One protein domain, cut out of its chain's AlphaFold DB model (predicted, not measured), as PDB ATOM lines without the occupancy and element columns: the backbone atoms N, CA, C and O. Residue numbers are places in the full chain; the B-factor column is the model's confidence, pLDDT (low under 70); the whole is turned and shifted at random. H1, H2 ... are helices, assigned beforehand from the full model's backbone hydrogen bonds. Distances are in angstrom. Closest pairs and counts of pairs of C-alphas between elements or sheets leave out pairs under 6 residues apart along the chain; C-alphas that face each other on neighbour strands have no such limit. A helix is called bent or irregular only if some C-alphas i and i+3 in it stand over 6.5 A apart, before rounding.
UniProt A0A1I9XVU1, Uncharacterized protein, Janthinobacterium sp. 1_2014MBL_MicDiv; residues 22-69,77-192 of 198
ATOM      1  N   ILE A  22     192.623 248.218 204.186       93.62
ATOM      2  CA  ILE A  22     193.228 249.475 203.750       93.62
ATOM      3  C   ILE A  22     192.908 249.651 202.269       93.62
ATOM      4  O   ILE A  22     193.373 248.878 201.430       93.62
ATOM      5  N   SER A  23     192.126 250.679 201.960       88.69
ATOM      6  CA  SER A  23     191.792 251.114 200.605       88.69
ATOM      7  C   SER A  23     192.183 252.581 200.418       88.69
ATOM      8  O   SER A  23     192.513 253.274 201.381       88.69
ATOM      9  N   LEU A  24     192.118 253.090 199.185       88.56
ATOM     10  CA  LEU A  24     192.319 254.522 198.930       88.56
ATOM     11  C   LEU A  24     191.368 255.383 199.773       88.56
ATOM     12  O   LEU A  24     191.808 256.287 200.481       88.56
ATOM     13  N   ALA A  25     190.082 255.021 199.790       85.06
ATOM     14  CA  ALA A  25     189.067 255.723 200.565       85.06
ATOM     15  C   ALA A  25     189.332 255.661 202.079       85.06
ATOM     16  O   ALA A  25     189.164 256.666 202.774       85.06
ATOM     17  N   SER A  26     189.794 254.519 202.610       86.19
ATOM     18  CA  SER A  26     190.078 254.402 204.048       86.19
ATOM     19  C   SER A  26     191.226 255.320 204.483       86.19
ATOM     20  O   SER A  26     191.177 255.880 205.580       86.19
ATOM     21  N   LEU A  27     192.196 255.546 203.592       87.25
ATOM     22  CA  LEU A  27     193.335 256.447 203.776       87.25
ATOM     23  C   LEU A  27     193.013 257.926 203.493       87.25
ATOM     24  O   LEU A  27     193.854 258.787 203.758       87.25
ATOM     25  N   GLY A  28     191.817 258.232 202.974       86.00
ATOM     26  CA  GLY A  28     191.444 259.580 202.532       86.00
ATOM     27  C   GLY A  28     192.169 260.024 201.258       86.00
ATOM     28  O   GLY A  28     192.375 261.221 201.064       86.00
ATOM     29  N   LEU A  29     192.598 259.069 200.429       89.25
ATOM     30  CA  LEU A  29     193.205 259.317 199.127       89.25
ATOM     31  C   LEU A  29     192.143 259.281 198.033       89.25
ATOM     32  O   LEU A  29     191.368 258.329 197.932       89.25
ATOM     33  N   GLU A  30     192.189 260.277 197.158       90.06
ATOM     34  CA  GLU A  30     191.376 260.295 195.947       90.06
ATOM     35  C   GLU A  30     192.184 259.741 194.767       90.06
ATOM     36  O   GLU A  30     193.334 260.151 194.581       90.06
ATOM     37  N   PRO A  31     191.612 258.878 193.906       88.75
ATOM     38  CA  PRO A  31     192.313 258.348 192.736       88.75
ATOM     39  C   PRO A  31     192.948 259.419 191.841       88.75
ATOM     40  O   PRO A  31     194.001 259.182 191.254       88.75
ATOM     41  N   ALA A  32     192.331 260.600 191.745       88.12
ATOM     42  CA  ALA A  32     192.824 261.728 190.954       88.12
ATOM     43  C   ALA A  32     194.118 262.360 191.506       88.12
ATOM     44  O   ALA A  32     194.749 263.164 190.827       88.12
ATOM     45  N   GLN A  33     194.515 262.029 192.737       88.19
ATOM     46  CA  GLN A  33     195.757 262.504 193.353       88.19
ATOM     47  C   GLN A  33     196.950 261.581 193.065       88.19
ATOM     48  O   GLN A  33     198.073 261.910 193.442       88.19
ATOM     49  N   LEU A  34     196.711 260.434 192.426       94.06
ATOM     50  CA  LEU A  34     197.682 259.361 192.244       94.06
ATOM     51  C   LEU A  34     198.099 259.280 190.775       94.06
ATOM     52  O   LEU A  34     197.561 258.485 190.005       94.06
ATOM     53  N   ASP A  35     199.046 260.131 190.387       94.69
ATOM     54  CA  ASP A  35     199.467 260.300 188.991       94.69
ATOM     55  C   ASP A  35     199.908 258.963 188.351       94.69
ATOM     56  O   ASP A  35     199.493 258.638 187.238       94.69
ATOM     57  N   PHE A  36     200.686 258.138 189.066       94.94
ATOM     58  CA  PHE A  36     201.140 256.832 188.569       94.94
ATOM     59  C   PHE A  36     199.995 255.814 188.477       94.94
ATOM     60  O   PHE A  36     199.915 255.040 187.525       94.94
ATOM     61  N   TYR A  37     199.060 255.836 189.428       93.69
ATOM     62  CA  TYR A  37     197.863 254.997 189.355       93.69
ATOM     63  C   TYR A  37     197.005 255.340 188.127       93.69
ATOM     64  O   TYR A  37     196.564 254.439 187.412       93.69
ATOM     65  N   GLN A  38     196.811 256.633 187.844       93.94
ATOM     66  CA  GLN A  38     196.093 257.096 186.652       93.94
ATOM     67  C   GLN A  38     196.804 256.678 185.360       93.94
ATOM     68  O   GLN A  38     196.148 256.234 184.417       93.94
ATOM     69  N   LEU A  39     198.139 256.742 185.329       93.25
ATOM     70  CA  LEU A  39     198.926 256.225 184.209       93.25
ATOM     71  C   LEU A  39     198.641 254.739 183.973       93.25
ATOM     72  O   LEU A  39     198.314 254.358 182.851       93.25
ATOM     73  N   LEU A  40     198.699 253.906 185.016       91.81
ATOM     74  CA  LEU A  40     198.422 252.474 184.881       91.81
ATOM     75  C   LEU A  40     196.979 252.185 184.448       91.81
ATOM     76  O   LEU A  40     196.755 251.226 183.714       91.81
ATOM     77  N   LEU A  41     196.004 253.000 184.863       90.31
ATOM     78  CA  LEU A  41     194.626 252.894 184.369       90.31
ATOM     79  C   LEU A  41     194.508 253.245 182.881       90.31
ATOM     80  O   LEU A  41     193.712 252.630 182.176       90.31
ATOM     81  N   SER A  42     195.291 254.217 182.404       89.94
ATOM     82  CA  SER A  42     195.274 254.645 180.997       89.94
ATOM     83  C   SER A  42     195.855 253.603 180.036       89.94
ATOM     84  O   SER A  42     195.555 253.621 178.843       89.94
ATOM     85  N   CYS A  43     196.646 252.660 180.551       86.75
ATOM     86  CA  CYS A  43     197.110 251.492 179.817       86.75
ATOM     87  C   CYS A  43     195.923 250.521 179.574       86.75
ATOM     88  O   CYS A  43     195.690 249.623 180.391       86.75
ATOM     89  N   ALA A  44     195.198 250.667 178.451       69.19
ATOM     90  CA  ALA A  44     194.015 249.867 178.086       69.19
ATOM     91  C   ALA A  44     194.139 249.049 176.773       69.19
ATOM     92  O   ALA A  44     194.368 249.622 175.711       69.19
ATOM     93  N   GLY A  45     193.878 247.728 176.825       62.78
ATOM     94  CA  GLY A  45     193.836 246.800 175.670       62.78
ATOM     95  C   GLY A  45     194.454 245.413 175.954       62.78
ATOM     96  O   GLY A  45     194.886 245.148 177.075       62.78
ATOM     97  N   GLU A  46     194.540 244.536 174.947       58.22
ATOM     98  CA  GLU A  46     194.897 243.108 175.123       58.22
ATOM     99  C   GLU A  46     196.382 242.837 175.491       58.22
ATOM    100  O   GLU A  46     196.636 241.896 176.236       58.22
ATOM    101  N   ASP A  47     197.339 243.716 175.140       62.28
ATOM    102  CA  ASP A  47     198.792 243.535 175.418       62.28
ATOM    103  C   ASP A  47     199.356 244.405 176.570       62.28
ATOM    104  O   ASP A  47     200.531 244.773 176.620       62.28
ATOM    105  N   HIS A  48     198.518 244.794 177.533       79.12
ATOM    106  CA  HIS A  48     198.862 245.883 178.461       79.12
ATOM    107  C   HIS A  48     199.673 245.481 179.686       79.12
ATOM    108  O   HIS A  48     200.162 246.359 180.396       79.12
ATOM    109  N   ALA A  49     199.853 244.187 179.950       85.44
ATOM    110  CA  ALA A  49     200.704 243.745 181.052       85.44
ATOM    111  C   ALA A  49     202.164 244.177 180.836       85.44
ATOM    112  O   ALA A  49     202.802 244.658 181.770       85.44
ATOM    113  N   GLU A  50     202.665 244.088 179.600       87.56
ATOM    114  CA  GLU A  50     204.018 244.528 179.250       87.56
ATOM    115  C   GLU A  50     204.165 246.049 179.331       87.56
ATOM    116  O   GLU A  50     205.158 246.548 179.862       87.56
ATOM    117  N   GLU A  51     203.165 246.797 178.856       90.44
ATOM    118  CA  GLU A  51     203.158 248.259 178.958       90.44
ATOM    119  C   GLU A  51     203.122 248.714 180.420       90.44
ATOM    120  O   GLU A  51     203.957 249.513 180.841       90.44
ATOM    121  N   LYS A  52     202.208 248.159 181.227       91.38
ATOM    122  CA  LYS A  52     202.115 248.450 182.664       91.38
ATOM    123  C   LYS A  52     203.417 248.095 183.374       91.38
ATOM    124  O   LYS A  52     203.913 248.907 184.148       91.38
ATOM    125  N   MET A  53     204.023 246.949 183.057       91.38
ATOM    126  CA  MET A  53     205.334 246.576 183.588       91.38
ATOM    127  C   MET A  53     206.421 247.585 183.193       91.38
ATOM    128  O   MET A  53     207.221 247.993 184.033       91.38
ATOM    129  N   ARG A  54     206.443 248.054 181.940       92.06
ATOM    130  CA  ARG A  54     207.394 249.084 181.495       92.06
ATOM    131  C   ARG A  54     207.212 250.389 182.269       92.06
ATOM    132  O   ARG A  54     208.203 250.971 182.709       92.06
ATOM    133  N   GLN A  55     205.970 250.827 182.476       94.44
ATOM    134  CA  GLN A  55     205.675 252.022 183.272       94.44
ATOM    135  C   GLN A  55     206.039 251.837 184.749       94.44
ATOM    136  O   GLN A  55     206.582 252.756 185.354       94.44
ATOM    137  N   VAL A  56     205.821 250.648 185.323       94.31
ATOM    138  CA  VAL A  56     206.273 250.291 186.679       94.31
ATOM    139  C   VAL A  56     207.787 250.435 186.801       94.31
ATOM    140  O   VAL A  56     208.266 251.089 187.725       94.31
ATOM    141  N   LEU A  57     208.552 249.857 185.870       94.31
ATOM    142  CA  LEU A  57     210.014 249.947 185.889       94.31
ATOM    143  C   LEU A  57     210.490 251.397 185.754       94.31
ATOM    144  O   LEU A  57     211.375 251.818 186.498       94.31
ATOM    145  N   ARG A  58     209.859 252.178 184.872       95.38
ATOM    146  CA  ARG A  58     210.158 253.605 184.716       95.38
ATOM    147  C   ARG A  58     209.855 254.398 185.984       95.38
ATOM    148  O   ARG A  58     210.701 255.161 186.429       95.38
ATOM    149  N   PHE A  59     208.696 254.181 186.604       96.75
ATOM    150  CA  PHE A  59     208.335 254.824 187.868       96.75
ATOM    151  C   PHE A  59     209.342 254.506 188.978       96.75
ATOM    152  O   PHE A  59     209.730 255.395 189.731       96.75
ATOM    153  N   ARG A  60     209.821 253.258 189.055       95.19
ATOM    154  CA  ARG A  60     210.843 252.861 190.034       95.19
ATOM    155  C   ARG A  60     212.179 253.581 189.838       95.19
ATOM    156  O   ARG A  60     212.883 253.795 190.821       95.19
ATOM    157  N   MET A  61     212.534 253.921 188.599       94.31
ATOM    158  CA  MET A  61     213.778 254.623 188.273       94.31
ATOM    159  C   MET A  61     213.661 256.142 188.426       94.31
ATOM    160  O   MET A  61     214.538 256.759 189.025       94.31
ATOM    161  N   ASP A  62     212.577 256.723 187.907       94.00
ATOM    162  CA  ASP A  62     212.478 258.165 187.653       94.00
ATOM    163  C   ASP A  62     211.340 258.854 188.431       94.00
ATOM    164  O   ASP A  62     211.229 260.079 188.410       94.00
ATOM    165  N   GLY A  63     210.467 258.093 189.097       93.94
ATOM    166  CA  GLY A  63     209.179 258.596 189.582       93.94
ATOM    167  C   GLY A  63     208.185 258.867 188.444       93.94
ATOM    168  O   GLY A  63     208.404 258.498 187.287       93.94
ATOM    169  N   TYR A  64     207.040 259.474 188.767       93.44
ATOM    170  CA  TYR A  64     206.042 259.880 187.772       93.44
ATOM    171  C   TYR A  64     205.130 260.992 188.296       93.44
ATOM    172  O   TYR A  64     204.487 260.848 189.335       93.44
ATOM    173  N   GLY A  65     205.024 262.091 187.545       92.00
ATOM    174  CA  GLY A  65     204.258 263.259 187.979       92.00
ATOM    175  C   GLY A  65     204.823 263.815 189.285       92.00
ATOM    176  O   GLY A  65     206.003 264.151 189.359       92.00
ATOM    177  N   ARG A  66     203.983 263.902 190.319       89.12
ATOM    178  CA  ARG A  66     204.407 264.284 191.678       89.12
ATOM    179  C   ARG A  66     204.867 263.101 192.525       89.12
ATOM    180  O   ARG A  66     205.384 263.328 193.613       89.12
ATOM    181  N   ALA A  67     204.641 261.878 192.055       90.75
ATOM    182  CA  ALA A  67     204.902 260.677 192.821       90.75
ATOM    183  C   ALA A  67     206.365 260.248 192.706       90.75
ATOM    184  O   ALA A  67     206.911 260.162 191.601       90.75
ATOM    185  N   SER A  68     206.970 259.909 193.839       94.25
ATOM    186  CA  SER A  68     208.331 259.374 193.904       94.25
ATOM    187  C   SER A  68     208.322 257.934 194.401       94.25
ATOM    188  O   SER A  68     207.610 257.594 195.347       94.25
ATOM    189  N   PHE A  69     209.134 257.076 193.784       96.75
ATOM    190  CA  PHE A  69     209.297 255.708 194.260       96.75
ATOM    191  C   PHE A  69     210.152 255.668 195.533       96.75
ATOM    192  O   PHE A  69     211.274 256.176 195.574       96.75
ATOM    193  N   PRO A  77     210.203 260.741 205.490       92.12
ATOM    194  CA  PRO A  77     210.381 261.759 206.512       92.12
ATOM    195  C   PRO A  77     209.956 261.235 207.886       92.12
ATOM    196  O   PRO A  77     208.998 260.469 208.016       92.12
ATOM    197  N   ALA A  78     210.637 261.684 208.941       90.12
ATOM    198  CA  ALA A  78     210.226 261.378 210.305       90.12
ATOM    199  C   ALA A  78     208.786 261.879 210.563       90.12
ATOM    200  O   ALA A  78     208.426 262.964 210.097       90.12
ATOM    201  N   PRO A  79     207.956 261.126 211.308       94.25
ATOM    202  CA  PRO A  79     208.255 259.865 212.000       94.25
ATOM    203  C   PRO A  79     207.985 258.583 211.182       94.25
ATOM    204  O   PRO A  79     208.009 257.491 211.741       94.25
ATOM    205  N   LEU A  80     207.713 258.667 209.876       96.00
ATOM    206  CA  LEU A  80     207.198 257.536 209.088       96.00
ATOM    207  C   LEU A  80     208.142 256.336 209.031       96.00
ATOM    208  O   LEU A  80     207.684 255.199 209.120       96.00
ATOM    209  N   ALA A  81     209.453 256.568 208.944       95.31
ATOM    210  CA  ALA A  81     210.440 255.489 208.960       95.31
ATOM    211  C   ALA A  81     210.391 254.650 210.257       95.31
ATOM    212  O   ALA A  81     210.791 253.487 210.253       95.31
ATOM    213  N   SER A  82     209.861 255.202 211.355       95.81
ATOM    214  CA  SER A  82     209.700 254.512 212.642       95.81
ATOM    215  C   SER A  82     208.379 253.746 212.766       95.81
ATOM    216  O   SER A  82     208.224 252.947 213.688       95.81
ATOM    217  N   PHE A  83     207.425 253.934 211.848       96.88
ATOM    218  CA  PHE A  83     206.101 253.305 211.940       96.88
ATOM    219  C   PHE A  83     206.146 251.772 212.000       96.88
ATOM    220  O   PHE A  83     205.421 251.210 212.825       96.88
ATOM    221  N   PRO A  84     207.004 251.065 211.238       95.12
ATOM    222  CA  PRO A  84     207.099 249.611 211.364       95.12
ATOM    223  C   PRO A  84     207.472 249.146 212.777       95.12
ATOM    224  O   PRO A  84     206.949 248.141 213.252       95.12
ATOM    225  N   GLN A  85     208.320 249.901 213.484       93.62
ATOM    226  CA  GLN A  85     208.645 249.625 214.885       93.62
ATOM    227  C   GLN A  85     207.459 249.942 215.803       93.62
ATOM    228  O   GLN A  85     207.125 249.147 216.682       93.62
ATOM    229  N   TRP A  86     206.794 251.080 215.585       94.50
ATOM    230  CA  TRP A  86     205.645 251.493 216.393       94.50
ATOM    231  C   TRP A  86     204.478 250.525 216.305       94.50
ATOM    232  O   TRP A  86     203.764 250.356 217.286       94.50
ATOM    233  N   ARG A  87     204.277 249.852 215.169       93.75
ATOM    234  CA  ARG A  87     203.200 248.867 215.022       93.75
ATOM    235  C   ARG A  87     203.222 247.827 216.149       93.75
ATOM    236  O   ARG A  87     202.179 247.564 216.741       93.75
ATOM    237  N   ALA A  88     204.396 247.302 216.502       88.12
ATOM    238  CA  ALA A  88     204.536 246.355 217.611       88.12
ATOM    239  C   ALA A  88     204.205 246.991 218.975       88.12
ATOM    240  O   ALA A  88     203.576 246.360 219.824       88.12
ATOM    241  N   GLU A  89     204.587 248.253 219.179       91.25
ATOM    242  CA  GLU A  89     204.279 248.999 220.402       91.25
ATOM    243  C   GLU A  89     202.769 249.238 220.564       91.25
ATOM    244  O   GLU A  89     202.208 248.973 221.629       91.25
ATOM    245  N   LEU A  90     202.097 249.658 219.490       91.88
ATOM    246  CA  LEU A  90     200.652 249.892 219.454       91.88
ATOM    247  C   LEU A  90     199.858 248.596 219.714       91.88
ATOM    248  O   LEU A  90     198.846 248.609 220.421       91.88
ATOM    249  N   GLU A  91     200.321 247.452 219.196       89.56
ATOM    250  CA  GLU A  91     199.729 246.131 219.473       89.56
ATOM    251  C   GLU A  91     199.938 245.655 220.918       89.56
ATOM    252  O   GLU A  91     199.138 244.866 221.449       89.56
ATOM    253  N   GLY A  92     201.025 246.117 221.539       88.38
ATOM    254  CA  GLY A  92     201.421 245.806 222.907       88.38
ATOM    255  C   GLY A  92     200.582 246.508 223.973       88.38
ATOM    256  O   GLY A  92     200.668 246.147 225.145       88.38
ATOM    257  N   TRP A  93     199.738 247.476 223.606       91.19
ATOM    258  CA  TRP A  93     198.866 248.162 224.555       91.19
ATOM    259  C   TRP A  93     197.801 247.218 225.123       91.19
ATOM    260  O   TRP A  93     196.837 246.842 224.446       91.19
ATOM    261  N   LEU A  94     197.994 246.837 226.387       89.12
ATOM    262  CA  LEU A  94     197.154 245.886 227.111       89.12
ATOM    263  C   LEU A  94     195.862 246.522 227.633       89.12
ATOM    264  O   LEU A  94     195.811 247.719 227.912       89.12
ATOM    265  N   GLY A  95     194.851 245.672 227.824       89.69
ATOM    266  CA  GLY A  95     193.584 246.035 228.456       89.69
ATOM    267  C   GLY A  95     192.637 246.823 227.557       89.69
ATOM    268  O   GLY A  95     192.882 247.022 226.362       89.69
ATOM    269  N   GLU A  96     191.524 247.246 228.141       94.12
ATOM    270  CA  GLU A  96     190.636 248.213 227.511       94.12
ATOM    271  C   GLU A  96     191.179 249.623 227.726       94.12
ATOM    272  O   GLU A  96     191.635 249.959 228.818       94.12
ATOM    273  N   LEU A  97     191.169 250.431 226.670       94.81
ATOM    274  CA  LEU A  97     191.649 251.808 226.697       94.81
ATOM    275  C   LEU A  97     190.599 252.707 226.062       94.81
ATOM    276  O   LEU A  97     190.068 252.376 225.000       94.81
ATOM    277  N   ALA A  98     190.322 253.843 226.699       94.44
ATOM    278  CA  ALA A  98     189.461 254.852 226.109       94.44
ATOM    279  C   ALA A  98     190.140 255.468 224.879       94.44
ATOM    280  O   ALA A  98     191.371 255.490 224.756       94.44
ATOM    281  N   ARG A  99     189.335 255.989 223.953       94.12
ATOM    282  CA  ARG A  99     189.830 256.611 222.720       94.12
ATOM    283  C   ARG A  99     190.785 257.768 223.020       94.12
ATOM    284  O   ARG A  99     191.795 257.930 222.342       94.12
ATOM    285  N   GLU A 100     190.483 258.547 224.047       94.81
ATOM    286  CA  GLU A 100     191.264 259.693 224.502       94.81
ATOM    287  C   GLU A 100     192.653 259.257 224.978       94.81
ATOM    288  O   GLU A 100     193.650 259.879 224.608       94.81
ATOM    289  N   ASP A 101     192.741 258.140 225.707       95.31
ATOM    290  CA  ASP A 101     194.014 257.569 226.155       95.31
ATOM    291  C   ASP A 101     194.849 257.071 224.973       95.31
ATOM    292  O   ASP A 101     196.063 257.283 224.921       95.31
ATOM    293  N   LEU A 102     194.205 256.425 223.996       95.62
ATOM    294  CA  LEU A 102     194.860 255.973 222.767       95.62
ATOM    295  C   LEU A 102     195.408 257.158 221.962       95.62
ATOM    296  O   LEU A 102     196.551 257.113 221.506       95.62
ATOM    297  N   LEU A 103     194.622 258.231 221.819       95.81
ATOM    298  CA  LEU A 103     195.038 259.459 221.139       95.81
ATOM    299  C   LEU A 103     196.182 260.158 221.875       95.81
ATOM    300  O   LEU A 103     197.115 260.627 221.226       95.81
ATOM    301  N   ALA A 104     196.140 260.197 223.209       95.81
ATOM    302  CA  ALA A 104     197.205 260.769 224.023       95.81
ATOM    303  C   ALA A 104     198.518 259.991 223.846       95.81
ATOM    304  O   ALA A 104     199.554 260.591 223.562       95.81
ATOM    305  N   ARG A 105     198.479 258.655 223.929       95.38
ATOM    306  CA  ARG A 105     199.663 257.800 223.728       95.38
ATOM    307  C   ARG A 105     200.218 257.896 222.308       95.38
ATOM    308  O   ARG A 105     201.423 258.058 222.138       95.38
ATOM    309  N   ALA A 106     199.353 257.856 221.294       95.00
ATOM    310  CA  ALA A 106     199.763 258.068 219.907       95.00
ATOM    311  C   ALA A 106     200.386 259.460 219.714       95.00
ATOM    312  O   ALA A 106     201.374 259.602 218.999       95.00
ATOM    313  N   GLY A 107     199.846 260.479 220.388       95.38
ATOM    314  CA  GLY A 107     200.380 261.836 220.363       95.38
ATOM    315  C   GLY A 107     201.784 261.954 220.960       95.38
ATOM    316  O   GLY A 107     202.606 262.690 220.420       95.38
ATOM    317  N   VAL A 108     202.087 261.195 222.020       94.75
ATOM    318  CA  VAL A 108     203.442 261.113 222.594       94.75
ATOM    319  C   VAL A 108     204.428 260.537 221.579       94.75
ATOM    320  O   VAL A 108     205.485 261.128 221.374       94.75
ATOM    321  N   LEU A 109     204.069 259.442 220.901       93.50
ATOM    322  CA  LEU A 109     204.910 258.847 219.854       93.50
ATOM    323  C   LEU A 109     205.151 259.821 218.695       93.50
ATOM    324  O   LEU A 109     206.279 259.993 218.240       93.50
ATOM    325  N   LEU A 110     204.096 260.504 218.247       94.62
ATOM    326  CA  LEU A 110     204.145 261.473 217.150       94.62
ATOM    327  C   LEU A 110     204.837 262.795 217.511       94.62
ATOM    328  O   LEU A 110     205.161 263.565 216.605       94.62
ATOM    329  N   GLY A 111     205.008 263.099 218.801       95.12
ATOM    330  CA  GLY A 111     205.421 264.420 219.285       95.12
ATOM    331  C   GLY A 111     204.388 265.530 219.034       95.12
ATOM    332  O   GLY A 111     204.689 266.707 219.219       95.12
ATOM    333  N   GLN A 112     203.178 265.178 218.589       96.00
ATOM    334  CA  GLN A 112     202.081 266.091 218.263       96.00
ATOM    335  C   GLN A 112     200.741 265.335 218.231       96.00
ATOM    336  O   GLN A 112     200.736 264.115 218.059       96.00
ATOM    337  N   PRO A 113     199.583 266.014 218.328       96.19
ATOM    338  CA  PRO A 113     198.282 265.355 218.218       96.19
ATOM    339  C   PRO A 113     198.108 264.591 216.894       96.19
ATOM    340  O   PRO A 113     198.450 265.105 215.827       96.19
ATOM    341  N   ALA A 114     197.492 263.404 216.941       94.44
ATOM    342  CA  ALA A 114     197.293 262.555 215.760       94.44
ATOM    343  C   ALA A 114     196.566 263.277 214.611       94.44
ATOM    344  O   ALA A 114     196.987 263.189 213.462       94.44
ATOM    345  N   GLY A 115     195.525 264.061 214.914       93.75
ATOM    346  CA  GLY A 115     194.823 264.861 213.904       93.75
ATOM    347  C   GLY A 115     195.709 265.925 213.240       93.75
ATOM    348  O   GLY A 115     195.613 266.133 212.033       93.75
ATOM    349  N   ALA A 116     196.617 266.554 213.996       95.88
ATOM    350  CA  ALA A 116     197.563 267.532 213.456       95.88
ATOM    351  C   ALA A 116     198.598 266.861 212.541       95.88
ATOM    352  O   ALA A 116     198.871 267.353 211.446       95.88
ATOM    353  N   PHE A 117     199.104 265.691 212.944       96.19
ATOM    354  CA  PHE A 117     199.972 264.875 212.100       96.19
ATOM    355  C   PHE A 117     199.283 264.472 210.786       96.19
ATOM    356  O   PHE A 117     199.854 264.675 209.716       96.19
ATOM    357  N   LEU A 118     198.042 263.974 210.841       94.69
ATOM    358  CA  LEU A 118     197.280 263.570 209.650       94.69
ATOM    359  C   LEU A 118     196.941 264.755 208.724       94.69
ATOM    360  O   LEU A 118     196.783 264.577 207.519       94.69
ATOM    361  N   ALA A 119     196.862 265.976 209.254       94.06
ATOM    362  CA  ALA A 119     196.699 267.191 208.452       94.06
ATOM    363  C   ALA A 119     198.031 267.738 207.892       94.06
ATOM    364  O   ALA A 119     198.031 268.589 206.989       94.06
ATOM    365  N   SER A 120     199.171 267.263 208.404       95.19
ATOM    366  CA  SER A 120     200.495 267.773 208.050       95.19
ATOM    367  C   SER A 120     200.821 267.573 206.568       95.19
ATOM    368  O   SER A 120     200.364 266.629 205.919       95.19
ATOM    369  N   ALA A 121     201.635 268.475 206.015       92.56
ATOM    370  CA  ALA A 121     202.110 268.346 204.638       92.56
ATOM    371  C   ALA A 121     202.955 267.076 204.449       92.56
ATOM    372  O   ALA A 121     202.785 266.393 203.447       92.56
ATOM    373  N   GLY A 122     203.790 266.726 205.436       92.75
ATOM    374  CA  GLY A 122     204.642 265.537 205.383       92.75
ATOM    375  C   GLY A 122     203.840 264.245 205.229       92.75
ATOM    376  O   GLY A 122     204.135 263.452 204.340       92.75
ATOM    377  N   TRP A 123     202.775 264.066 206.019       94.50
ATOM    378  CA  TRP A 123     201.878 262.917 205.858       94.50
ATOM    379  C   TRP A 123     201.155 262.939 204.509       94.50
ATOM    380  O   TRP A 123     201.183 261.953 203.776       94.50
ATOM    381  N   ARG A 124     200.535 264.074 204.155       92.94
ATOM    382  CA  ARG A 124     199.739 264.199 202.922       92.94
ATOM    383  C   ARG A 124     200.557 264.022 201.643       92.94
ATOM    384  O   ARG A 124     199.988 263.618 200.636       92.94
ATOM    385  N   GLN A 125     201.853 264.329 201.669       92.06
ATOM    386  CA  GLN A 125     202.763 264.121 200.540       92.06
ATOM    387  C   GLN A 125     203.310 262.690 200.504       92.06
ATOM    388  O   GLN A 125     203.292 262.068 199.449       92.06
ATOM    389  N   ALA A 126     203.730 262.138 201.646       94.69
ATOM    390  CA  ALA A 126     204.325 260.804 201.687       94.69
ATOM    391  C   ALA A 126     203.303 259.674 201.482       94.69
ATOM    392  O   ALA A 126     203.639 258.632 200.927       94.69
ATOM    393  N   LEU A 127     202.055 259.851 201.923       95.06
ATOM    394  CA  LEU A 127     201.022 258.817 201.833       95.06
ATOM    395  C   LEU A 127     200.748 258.358 200.377       95.06
ATOM    396  O   LEU A 127     200.787 257.147 200.134       95.06
ATOM    397  N   PRO A 128     200.524 259.262 199.398       95.06
ATOM    398  CA  PRO A 128     200.460 258.906 197.978       95.06
ATOM    399  C   PRO A 128     201.684 258.141 197.463       95.06
ATOM    400  O   PRO A 128     201.524 257.191 196.694       95.06
ATOM    401  N   ASP A 129     202.891 258.537 197.871       96.44
ATOM    402  CA  ASP A 129     204.144 257.910 197.430       96.44
ATOM    403  C   ASP A 129     204.279 256.487 197.968       96.44
ATOM    404  O   ASP A 129     204.600 255.566 197.213       96.44
ATOM    405  N   VAL A 130     203.979 256.275 199.255       97.00
ATOM    406  CA  VAL A 130     203.997 254.945 199.888       97.00
ATOM    407  C   VAL A 130     203.019 254.017 199.180       97.00
ATOM    408  O   VAL A 130     203.383 252.899 198.811       97.00
ATOM    409  N   TRP A 131     201.789 254.480 198.948       96.12
ATOM    410  CA  TRP A 131     200.767 253.662 198.304       96.12
ATOM    411  C   TRP A 131     201.136 253.311 196.853       96.12
ATOM    412  O   TRP A 131     201.058 252.147 196.461       96.12
ATOM    413  N   GLN A 132     201.604 254.283 196.061       95.88
ATOM    414  CA  GLN A 132     202.000 254.048 194.665       95.88
ATOM    415  C   GLN A 132     203.279 253.205 194.552       95.88
ATOM    416  O   GLN A 132     203.401 252.396 193.634       95.88
ATOM    417  N   SER A 133     204.197 253.312 195.518       96.75
ATOM    418  CA  SER A 133     205.368 252.432 195.612       96.75
ATOM    419  C   SER A 133     204.967 250.986 195.893       96.75
ATOM    420  O   SER A 133     205.482 250.077 195.249       96.75
ATOM    421  N   LEU A 134     204.006 250.755 196.795       95.88
ATOM    422  CA  LEU A 134     203.457 249.419 197.050       95.88
ATOM    423  C   LEU A 134     202.748 248.841 195.824       95.88
ATOM    424  O   LEU A 134     202.912 247.658 195.531       95.88
ATOM    425  N   LEU A 135     202.021 249.675 195.075       94.19
ATOM    426  CA  LEU A 135     201.439 249.267 193.800       94.19
ATOM    427  C   LEU A 135     202.525 248.820 192.812       94.19
ATOM    428  O   LEU A 135     202.411 247.743 192.238       94.19
ATOM    429  N   ALA A 136     203.597 249.599 192.651       94.81
ATOM    430  CA  ALA A 136     204.711 249.251 191.771       94.81
ATOM    431  C   ALA A 136     205.436 247.963 192.208       94.81
ATOM    432  O   ALA A 136     205.774 247.131 191.369       94.81
ATOM    433  N   LEU A 137     205.638 247.764 193.514       94.50
ATOM    434  CA  LEU A 137     206.257 246.550 194.058       94.50
ATOM    435  C   LEU A 137     205.390 245.309 193.827       94.50
ATOM    436  O   LEU A 137     205.929 244.248 193.520       94.50
ATOM    437  N   ALA A 138     204.062 245.432 193.906       91.62
ATOM    438  CA  ALA A 138     203.147 244.316 193.666       91.62
ATOM    439  C   ALA A 138     203.277 243.725 192.250       91.62
ATOM    440  O   ALA A 138     203.034 242.535 192.066       91.62
ATOM    441  N   TRP A 139     203.709 244.520 191.263       90.88
ATOM    442  CA  TRP A 139     203.988 244.041 189.904       90.88
ATOM    443  C   TRP A 139     205.217 243.139 189.815       90.88
ATOM    444  O   TRP A 139     205.247 242.226 188.997       90.88
ATOM    445  N   THR A 140     206.233 243.374 190.642       84.25
ATOM    446  CA  THR A 140     207.543 242.720 190.508       84.25
ATOM    447  C   THR A 140     207.840 241.712 191.618       84.25
ATOM    448  O   THR A 140     208.794 240.939 191.517       84.25
ATOM    449  N   GLN A 141     207.009 241.668 192.663       78.81
ATOM    450  CA  GLN A 141     207.252 240.878 193.869       78.81
ATOM    451  C   GLN A 141     207.368 239.367 193.618       78.81
ATOM    452  O   GLN A 141     208.178 238.712 194.272       78.81
ATOM    453  N   ALA A 142     206.616 238.808 192.663       73.00
ATOM    454  CA  ALA A 142     206.629 237.370 192.370       73.00
ATOM    455  C   ALA A 142     208.007 236.845 191.904       73.00
ATOM    456  O   ALA A 142     208.266 235.649 192.004       73.00
ATOM    457  N   GLY A 143     208.900 237.726 191.436       70.12
ATOM    458  CA  GLY A 143     210.240 237.368 190.960       70.12
ATOM    459  C   GLY A 143     211.396 237.989 191.748       70.12
ATOM    460  O   GLY A 143     212.548 237.763 191.383       70.12
ATOM    461  N   ASN A 144     211.129 238.780 192.795       86.06
ATOM    462  CA  ASN A 144     212.172 239.545 193.478       86.06
ATOM    463  C   ASN A 144     211.973 239.606 195.007       86.06
ATOM    464  O   ASN A 144     211.152 240.388 195.497       86.06
ATOM    465  N   PRO A 145     212.759 238.850 195.801       89.00
ATOM    466  CA  PRO A 145     212.640 238.860 197.260       89.00
ATOM    467  C   PRO A 145     212.995 240.215 197.886       89.00
ATOM    468  O   PRO A 145     212.483 240.533 198.958       89.00
ATOM    469  N   ALA A 146     213.820 241.037 197.228       90.94
ATOM    470  CA  ALA A 146     214.112 242.388 197.705       90.94
ATOM    471  C   ALA A 146     212.868 243.291 197.635       90.94
ATOM    472  O   ALA A 146     212.640 244.092 198.541       90.94
ATOM    473  N   ASP A 147     212.023 243.108 196.615       92.56
ATOM    474  CA  ASP A 147     210.767 243.852 196.487       92.56
ATOM    475  C   ASP A 147     209.774 243.443 197.587       92.56
ATOM    476  O   ASP A 147     209.135 244.304 198.188       92.56
ATOM    477  N   ALA A 148     209.709 242.151 197.936       90.81
ATOM    478  CA  ALA A 148     208.920 241.680 199.078       90.81
ATOM    479  C   ALA A 148     209.436 242.244 200.416       90.81
ATOM    480  O   ALA A 148     208.645 242.675 201.259       90.81
ATOM    481  N   ALA A 149     210.761 242.271 200.598       93.50
ATOM    482  CA  ALA A 149     211.404 242.792 201.801       93.50
ATOM    483  C   ALA A 149     211.176 244.300 201.994       93.50
ATOM    484  O   ALA A 149     211.100 244.751 203.133       93.50
ATOM    485  N   LEU A 150     211.038 245.068 200.907       95.50
ATOM    486  CA  LEU A 150     210.695 246.492 200.945       95.50
ATOM    487  C   LEU A 150     209.181 246.732 201.086       95.50
ATOM    488  O   LEU A 150     208.764 247.622 201.826       95.50
ATOM    489  N   ALA A 151     208.346 245.928 200.426       95.56
ATOM    490  CA  ALA A 151     206.892 246.055 200.502       95.56
ATOM    491  C   ALA A 151     206.358 245.815 201.923       95.56
ATOM    492  O   ALA A 151     205.426 246.496 202.354       95.56
ATOM    493  N   ALA A 152     206.958 244.886 202.674       94.75
ATOM    494  CA  ALA A 152     206.560 244.594 204.048       94.75
ATOM    495  C   ALA A 152     206.599 245.835 204.973       94.75
ATOM    496  O   ALA A 152     205.539 246.225 205.465       94.75
ATOM    497  N   PRO A 153     207.739 246.522 205.187       96.06
ATOM    498  CA  PRO A 153     207.787 247.703 206.044       96.06
ATOM    499  C   PRO A 153     206.967 248.880 205.495       96.06
ATOM    500  O   PRO A 153     206.349 249.590 206.281       96.06
ATOM    501  N   LEU A 154     206.876 249.075 204.173       97.44
ATOM    502  CA  LEU A 154     205.997 250.108 203.601       97.44
ATOM    503  C   LEU A 154     204.510 249.824 203.877       97.44
ATOM    504  O   LEU A 154     203.732 250.744 204.127       97.44
ATOM    505  N   THR A 155     204.113 248.551 203.905       96.94
ATOM    506  CA  THR A 155     202.759 248.154 204.315       96.94
ATOM    507  C   THR A 155     202.511 248.482 205.787       96.94
ATOM    508  O   THR A 155     201.427 248.950 206.133       96.94
ATOM    509  N   GLU A 156     203.506 248.302 206.661       96.81
ATOM    510  CA  GLU A 156     203.390 248.702 208.069       96.81
ATOM    511  C   GLU A 156     203.224 250.223 208.230       96.81
ATOM    512  O   GLU A 156     202.441 250.663 209.074       96.81
ATOM    513  N   VAL A 157     203.867 251.035 207.380       97.25
ATOM    514  CA  VAL A 157     203.633 252.492 207.343       97.25
ATOM    515  C   VAL A 157     202.159 252.798 207.053       97.25
ATOM    516  O   VAL A 157     201.544 253.592 207.769       97.25
ATOM    517  N   LEU A 158     201.554 252.134 206.058       96.69
ATOM    518  CA  LEU A 158     200.125 252.304 205.767       96.69
ATOM    519  C   LEU A 158     199.227 251.810 206.903       96.69
ATOM    520  O   LEU A 158     198.231 252.462 207.202       96.69
ATOM    521  N   ARG A 159     199.564 250.691 207.554       96.94
ATOM    522  CA  ARG A 159     198.792 250.135 208.681       96.94
ATOM    523  C   ARG A 159     198.742 251.084 209.867       96.94
ATOM    524  O   ARG A 159     197.661 251.337 210.394       96.94
ATOM    525  N   VAL A 160     199.882 251.650 210.255       96.81
ATOM    526  CA  VAL A 160     199.935 252.636 211.343       96.81
ATOM    527  C   VAL A 160     199.195 253.914 210.950       96.81
ATOM    528  O   VAL A 160     198.386 254.412 211.728       96.81
ATOM    529  N   GLY A 161     199.385 254.415 209.728       95.50
ATOM    530  CA  GLY A 161     198.641 255.576 209.236       95.50
ATOM    531  C   GLY A 161     197.123 255.367 209.206       95.50
ATOM    532  O   GLY A 161     196.362 256.228 209.641       95.50
ATOM    533  N   HIS A 162     196.675 254.196 208.751       95.31
ATOM    534  CA  HIS A 162     195.269 253.790 208.756       95.31
ATOM    535  C   HIS A 162     194.715 253.677 210.177       95.31
ATOM    536  O   HIS A 162     193.646 254.214 210.457       95.31
ATOM    537  N   PHE A 163     195.457 253.062 211.102       95.69
ATOM    538  CA  PHE A 163     195.092 253.013 212.520       95.69
ATOM    539  C   PHE A 163     194.876 254.419 213.097       95.69
ATOM    540  O   PHE A 163     193.858 254.672 213.743       95.69
ATOM    541  N   LEU A 164     195.791 255.355 212.816       95.44
ATOM    542  CA  LEU A 164     195.671 256.749 213.252       95.44
ATOM    543  C   LEU A 164     194.445 257.438 212.639       95.44
ATOM    544  O   LEU A 164     193.745 258.155 213.351       95.44
ATOM    545  N   HIS A 165     194.149 257.204 211.357       93.94
ATOM    546  CA  HIS A 165     192.944 257.719 210.691       93.94
ATOM    547  C   HIS A 165     191.653 257.190 211.316       93.94
ATOM    548  O   HIS A 165     190.728 257.964 211.561       93.94
ATOM    549  N   VAL A 166     191.583 255.886 211.599       93.12
ATOM    550  CA  VAL A 166     190.421 255.262 212.249       93.12
ATOM    551  C   VAL A 166     190.219 255.839 213.649       93.12
ATOM    552  O   VAL A 166     189.098 256.211 213.998       93.12
ATOM    553  N   LEU A 167     191.303 255.962 214.419       93.75
ATOM    554  CA  LEU A 167     191.282 256.482 215.782       93.75
ATOM    555  C   LEU A 167     190.889 257.969 215.826       93.75
ATOM    556  O   LEU A 167     189.954 258.356 216.530       93.75
ATOM    557  N   ALA A 168     191.579 258.816 215.059       92.75
ATOM    558  CA  ALA A 168     191.339 260.257 215.039       92.75
ATOM    559  C   ALA A 168     189.971 260.604 214.438       92.75
ATOM    560  O   ALA A 168     189.292 261.487 214.956       92.75
ATOM    561  N   GLY A 169     189.544 259.875 213.404       89.12
ATOM    562  CA  GLY A 169     188.259 260.066 212.734       89.12
ATOM    563  C   GLY A 169     187.057 259.432 213.432       89.12
ATOM    564  O   GLY A 169     185.973 259.484 212.862       89.12
ATOM    565  N   ASP A 170     187.246 258.814 214.605       86.81
ATOM    566  CA  ASP A 170     186.194 258.125 215.372       86.81
ATOM    567  C   ASP A 170     185.403 257.102 214.531       86.81
ATOM    568  O   ASP A 170     184.186 256.967 214.612       86.81
ATOM    569  N   ARG A 171     186.114 256.385 213.650       82.75
ATOM    570  CA  ARG A 171     185.498 255.429 212.713       82.75
ATOM    571  C   ARG A 171     185.269 254.053 213.343       82.75
ATOM    572  O   ARG A 171     184.478 253.266 212.832       82.75
ATOM    573  N   ALA A 172     185.984 253.753 214.427       86.69
ATOM    574  CA  ALA A 172     185.819 252.563 215.254       86.69
ATOM    575  C   ALA A 172     186.346 252.844 216.669       86.69
ATOM    576  O   ALA A 172     187.286 253.620 216.831       86.69
ATOM    577  N   SER A 173     185.798 252.169 217.686       86.94
ATOM    578  CA  SER A 173     186.177 252.425 219.084       86.94
ATOM    579  C   SER A 173     187.635 252.081 219.398       86.94
ATOM    580  O   SER A 173     188.264 252.764 220.198       86.94
ATOM    581  N   LEU A 174     188.168 251.004 218.800       92.38
ATOM    582  CA  LEU A 174     189.519 250.473 219.054       92.38
ATOM    583  C   LEU A 174     189.834 250.248 220.552       92.38
ATOM    584  O   LEU A 174     190.998 250.160 220.954       92.38
ATOM    585  N   ALA A 175     188.793 250.124 221.379       92.88
ATOM    586  CA  ALA A 175     188.908 250.115 222.832       92.88
ATOM    587  C   ALA A 175     189.494 248.802 223.355       92.88
ATOM    588  O   ALA A 175     190.284 248.811 224.299       92.88
ATOM    589  N   SER A 176     189.189 247.674 222.708       93.50
ATOM    590  CA  SER A 176     189.777 246.379 223.060       93.50
ATOM    591  C   SER A 176     191.092 246.121 222.320       93.50
ATOM    592  O   SER A 176     191.300 246.551 221.181       93.50
ATOM    593  N   GLN A 177     191.978 245.337 222.939       94.31
ATOM    594  CA  GLN A 177     193.237 244.928 222.313       94.31
ATOM    595  C   GLN A 177     193.016 244.168 220.996       94.31
ATOM    596  O   GLN A 177     193.765 244.362 220.038       94.31
ATOM    597  N   GLY A 178     191.971 243.337 220.920       92.62
ATOM    598  CA  GLY A 178     191.619 242.604 219.701       92.62
ATOM    599  C   GLY A 178     191.276 243.534 218.535       92.62
ATOM    600  O   GLY A 178     191.748 243.319 217.421       92.62
ATOM    601  N   GLN A 179     190.529 244.612 218.792       93.31
ATOM    602  CA  GLN A 179     190.196 245.609 217.768       93.31
ATOM    603  C   GLN A 179     191.433 246.373 217.291       93.31
ATOM    604  O   GLN A 179     191.605 246.545 216.086       93.31
ATOM    605  N   ARG A 180     192.329 246.770 218.208       95.12
ATOM    606  CA  ARG A 180     193.596 247.426 217.840       95.12
ATOM    607  C   ARG A 180     194.470 246.534 216.973       95.12
ATOM    608  O   ARG A 180     194.924 246.975 215.925       95.12
ATOM    609  N   ARG A 181     194.650 245.269 217.365       94.94
ATOM    610  CA  ARG A 181     195.399 244.283 216.571       94.94
ATOM    611  C   ARG A 181     194.779 244.074 215.197       94.94
ATOM    612  O   ARG A 181     195.500 244.033 214.214       94.94
ATOM    613  N   ALA A 182     193.454 243.989 215.108       93.81
ATOM    614  CA  ALA A 182     192.771 243.838 213.828       93.81
ATOM    615  C   ALA A 182     192.953 245.064 212.910       93.81
ATOM    616  O   ALA A 182     193.155 244.891 211.713       93.81
ATOM    617  N   ALA A 183     192.939 246.285 213.456       94.31
ATOM    618  CA  ALA A 183     193.225 247.504 212.694       94.31
ATOM    619  C   ALA A 183     194.701 247.602 212.265       94.31
ATOM    620  O   ALA A 183     194.994 247.981 211.135       94.31
ATOM    621  N   LEU A 184     195.638 247.220 213.137       95.62
ATOM    622  CA  LEU A 184     197.076 247.210 212.837       95.62
ATOM    623  C   LEU A 184     197.480 246.060 211.907       95.62
ATOM    624  O   LEU A 184     198.476 246.165 211.205       95.62
ATOM    625  N   ALA A 185     196.689 244.990 211.845       95.44
ATOM    626  CA  ALA A 185     196.845 243.890 210.898       95.44
ATOM    627  C   ALA A 185     196.031 244.087 209.610       95.44
ATOM    628  O   ALA A 185     195.897 243.138 208.833       95.44
ATOM    629  N   ALA A 186     195.491 245.288 209.371       95.06
ATOM    630  CA  ALA A 186     194.611 245.536 208.239       95.06
ATOM    631  C   ALA A 186     195.255 245.115 206.906       95.06
ATOM    632  O   ALA A 186     196.463 245.280 206.675       95.06
ATOM    633  N   GLN A 187     194.441 244.517 206.041       94.06
ATOM    634  CA  GLN A 187     194.870 244.003 204.749       94.06
ATOM    635  C   GLN A 187     194.863 245.124 203.712       94.06
ATOM    636  O   GLN A 187     193.838 245.771 203.501       94.06
ATOM    637  N   LEU A 188     195.994 245.329 203.035       92.69
ATOM    638  CA  LEU A 188     196.064 246.232 201.892       92.69
ATOM    639  C   LEU A 188     195.297 245.642 200.709       92.69
ATOM    640  O   LEU A 188     195.584 244.528 200.270       92.69
ATOM    641  N   VAL A 189     194.344 246.412 200.191       89.75
ATOM    642  CA  VAL A 189     193.584 246.082 198.987       89.75
ATOM    643  C   VAL A 189     194.063 246.997 197.866       89.75
ATOM    644  O   VAL A 189     193.786 248.198 197.865       89.75
ATOM    645  N   LEU A 190     194.812 246.427 196.923       86.38
ATOM    646  CA  LEU A 190     195.201 247.102 195.687       86.38
ATOM    647  C   LEU A 190     194.158 246.812 194.590       86.38
ATOM    648  O   LEU A 190     193.594 245.719 194.595       86.38
ATOM    649  N   PRO A 191     193.872 247.747 193.666       81.94
ATOM    650  CA  PRO A 191     192.820 247.549 192.673       81.94
ATOM    651  C   PRO A 191     193.248 246.561 191.582       81.94
ATOM    652  O   PRO A 191     194.240 246.802 190.893       81.94
ATOM    653  N   ASP A 192     192.444 245.516 191.366       77.38
ATOM    654  CA  ASP A 192     192.740 244.428 190.417       77.38
ATOM    655  C   ASP A 192     193.030 244.924 188.990       77.38
ATOM    656  O   ASP A 192     193.889 244.392 188.292       77.38
TER     657      ASP A 192
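This is residues 22 to 69 and 77 to 192 of the 198 residues of an uncharacterized protein of Janthinobacterium sp. 1_2014MBL_MicDiv (UniProt A0A1I9XVU1). Two long helices, H6 and H7, form a helical hairpin in the middle of an elongated, all-helix domain. At one end of the long axis H2 packs on H6 with H1 beside it; at the other end H3, H4, H5 and H8 gather round H7, mostly crossed to it. The printed part has 164 residues with eight named helices, H1 to H8 in order, and no named strand. It is compact, with a radius of gyration of the C-alphas of 16.9 A, and spans 53 by 29 by 25 A.

Begin at Ile 22; residues 22 to 34 hold no named element. Find C-alpha 35 at (199.467, 260.300, 188.991), where H1 begins, residues 35 to 42. H2 is residues 48 to 62, 20.5 A long. Past the cut comes H3, residues 80 to 91, 17.1 A, then H4, residues 99 to 110, 16.1 A, and H5, residues 114 to 119. H6 runs 34.8 A over residues 121 to 143, with a kink of 35 degrees near residue 137. From C-alpha 145 at (212.640, 238.860, 197.260), H7 runs 35.0 A to residue 168. H8, residues 177 to 184, ends at C-alpha 184 (197.076, 247.210, 212.837). H3 and H6 are irregular: C-alphas 81 and 84 are 7.2 A apart, C-alphas 139 and 142 7.6 A.

Start at the hub, H7, which touches five helices. Its residues 147 to 158 touch H6, closest at the C-alphas of Gln 141 and Asp 147, 5.3 A; this hairpin runs opposite ways at a steep tilt of 37 degrees, only just past shallow. Look next at Pro 84 and Glu 156, the closest C-alphas of H3 and H7, 5.0 A apart. H8 touches H7 at Arg 159 and Leu 184, C-alphas 5.4 A apart. Residues 164 to 168 of H7 touch H5, closest at the C-alphas of Gly 115 and Ala 168, 5.9 A, and H4, closest at those of Arg 99 and Leu 167, 7.1 A. H2 touches residues 133 to 139 of H6, closest at the C-alphas of Val 56 and Ala 136, 5.4 A. H1 and H2, a hairpin, only just touch, with 3 pairs of C-alphas within 8 A, closest Leu 40 and Lys 52, 5.9 A. H1 and H7 are apart. In H1, H2, H4, H5 and H8 every O i to N i+4 pair is within hydrogen-bond range; in H3 4 of 8 are, in H6 13 of 19, in H7 19 of 20.

The C-alphas farthest apart, of Glu 46 and Gly 95, are 53.4 A apart. Residues 70 to 76 are not printed, and C-alphas 69 and 77 lie 13.7 A apart across this cut. Of the links that are printed whole, none is long. Mean pLDDT of the printed part is 91.6; look for low confidence, under 70, at residues 44 to 47.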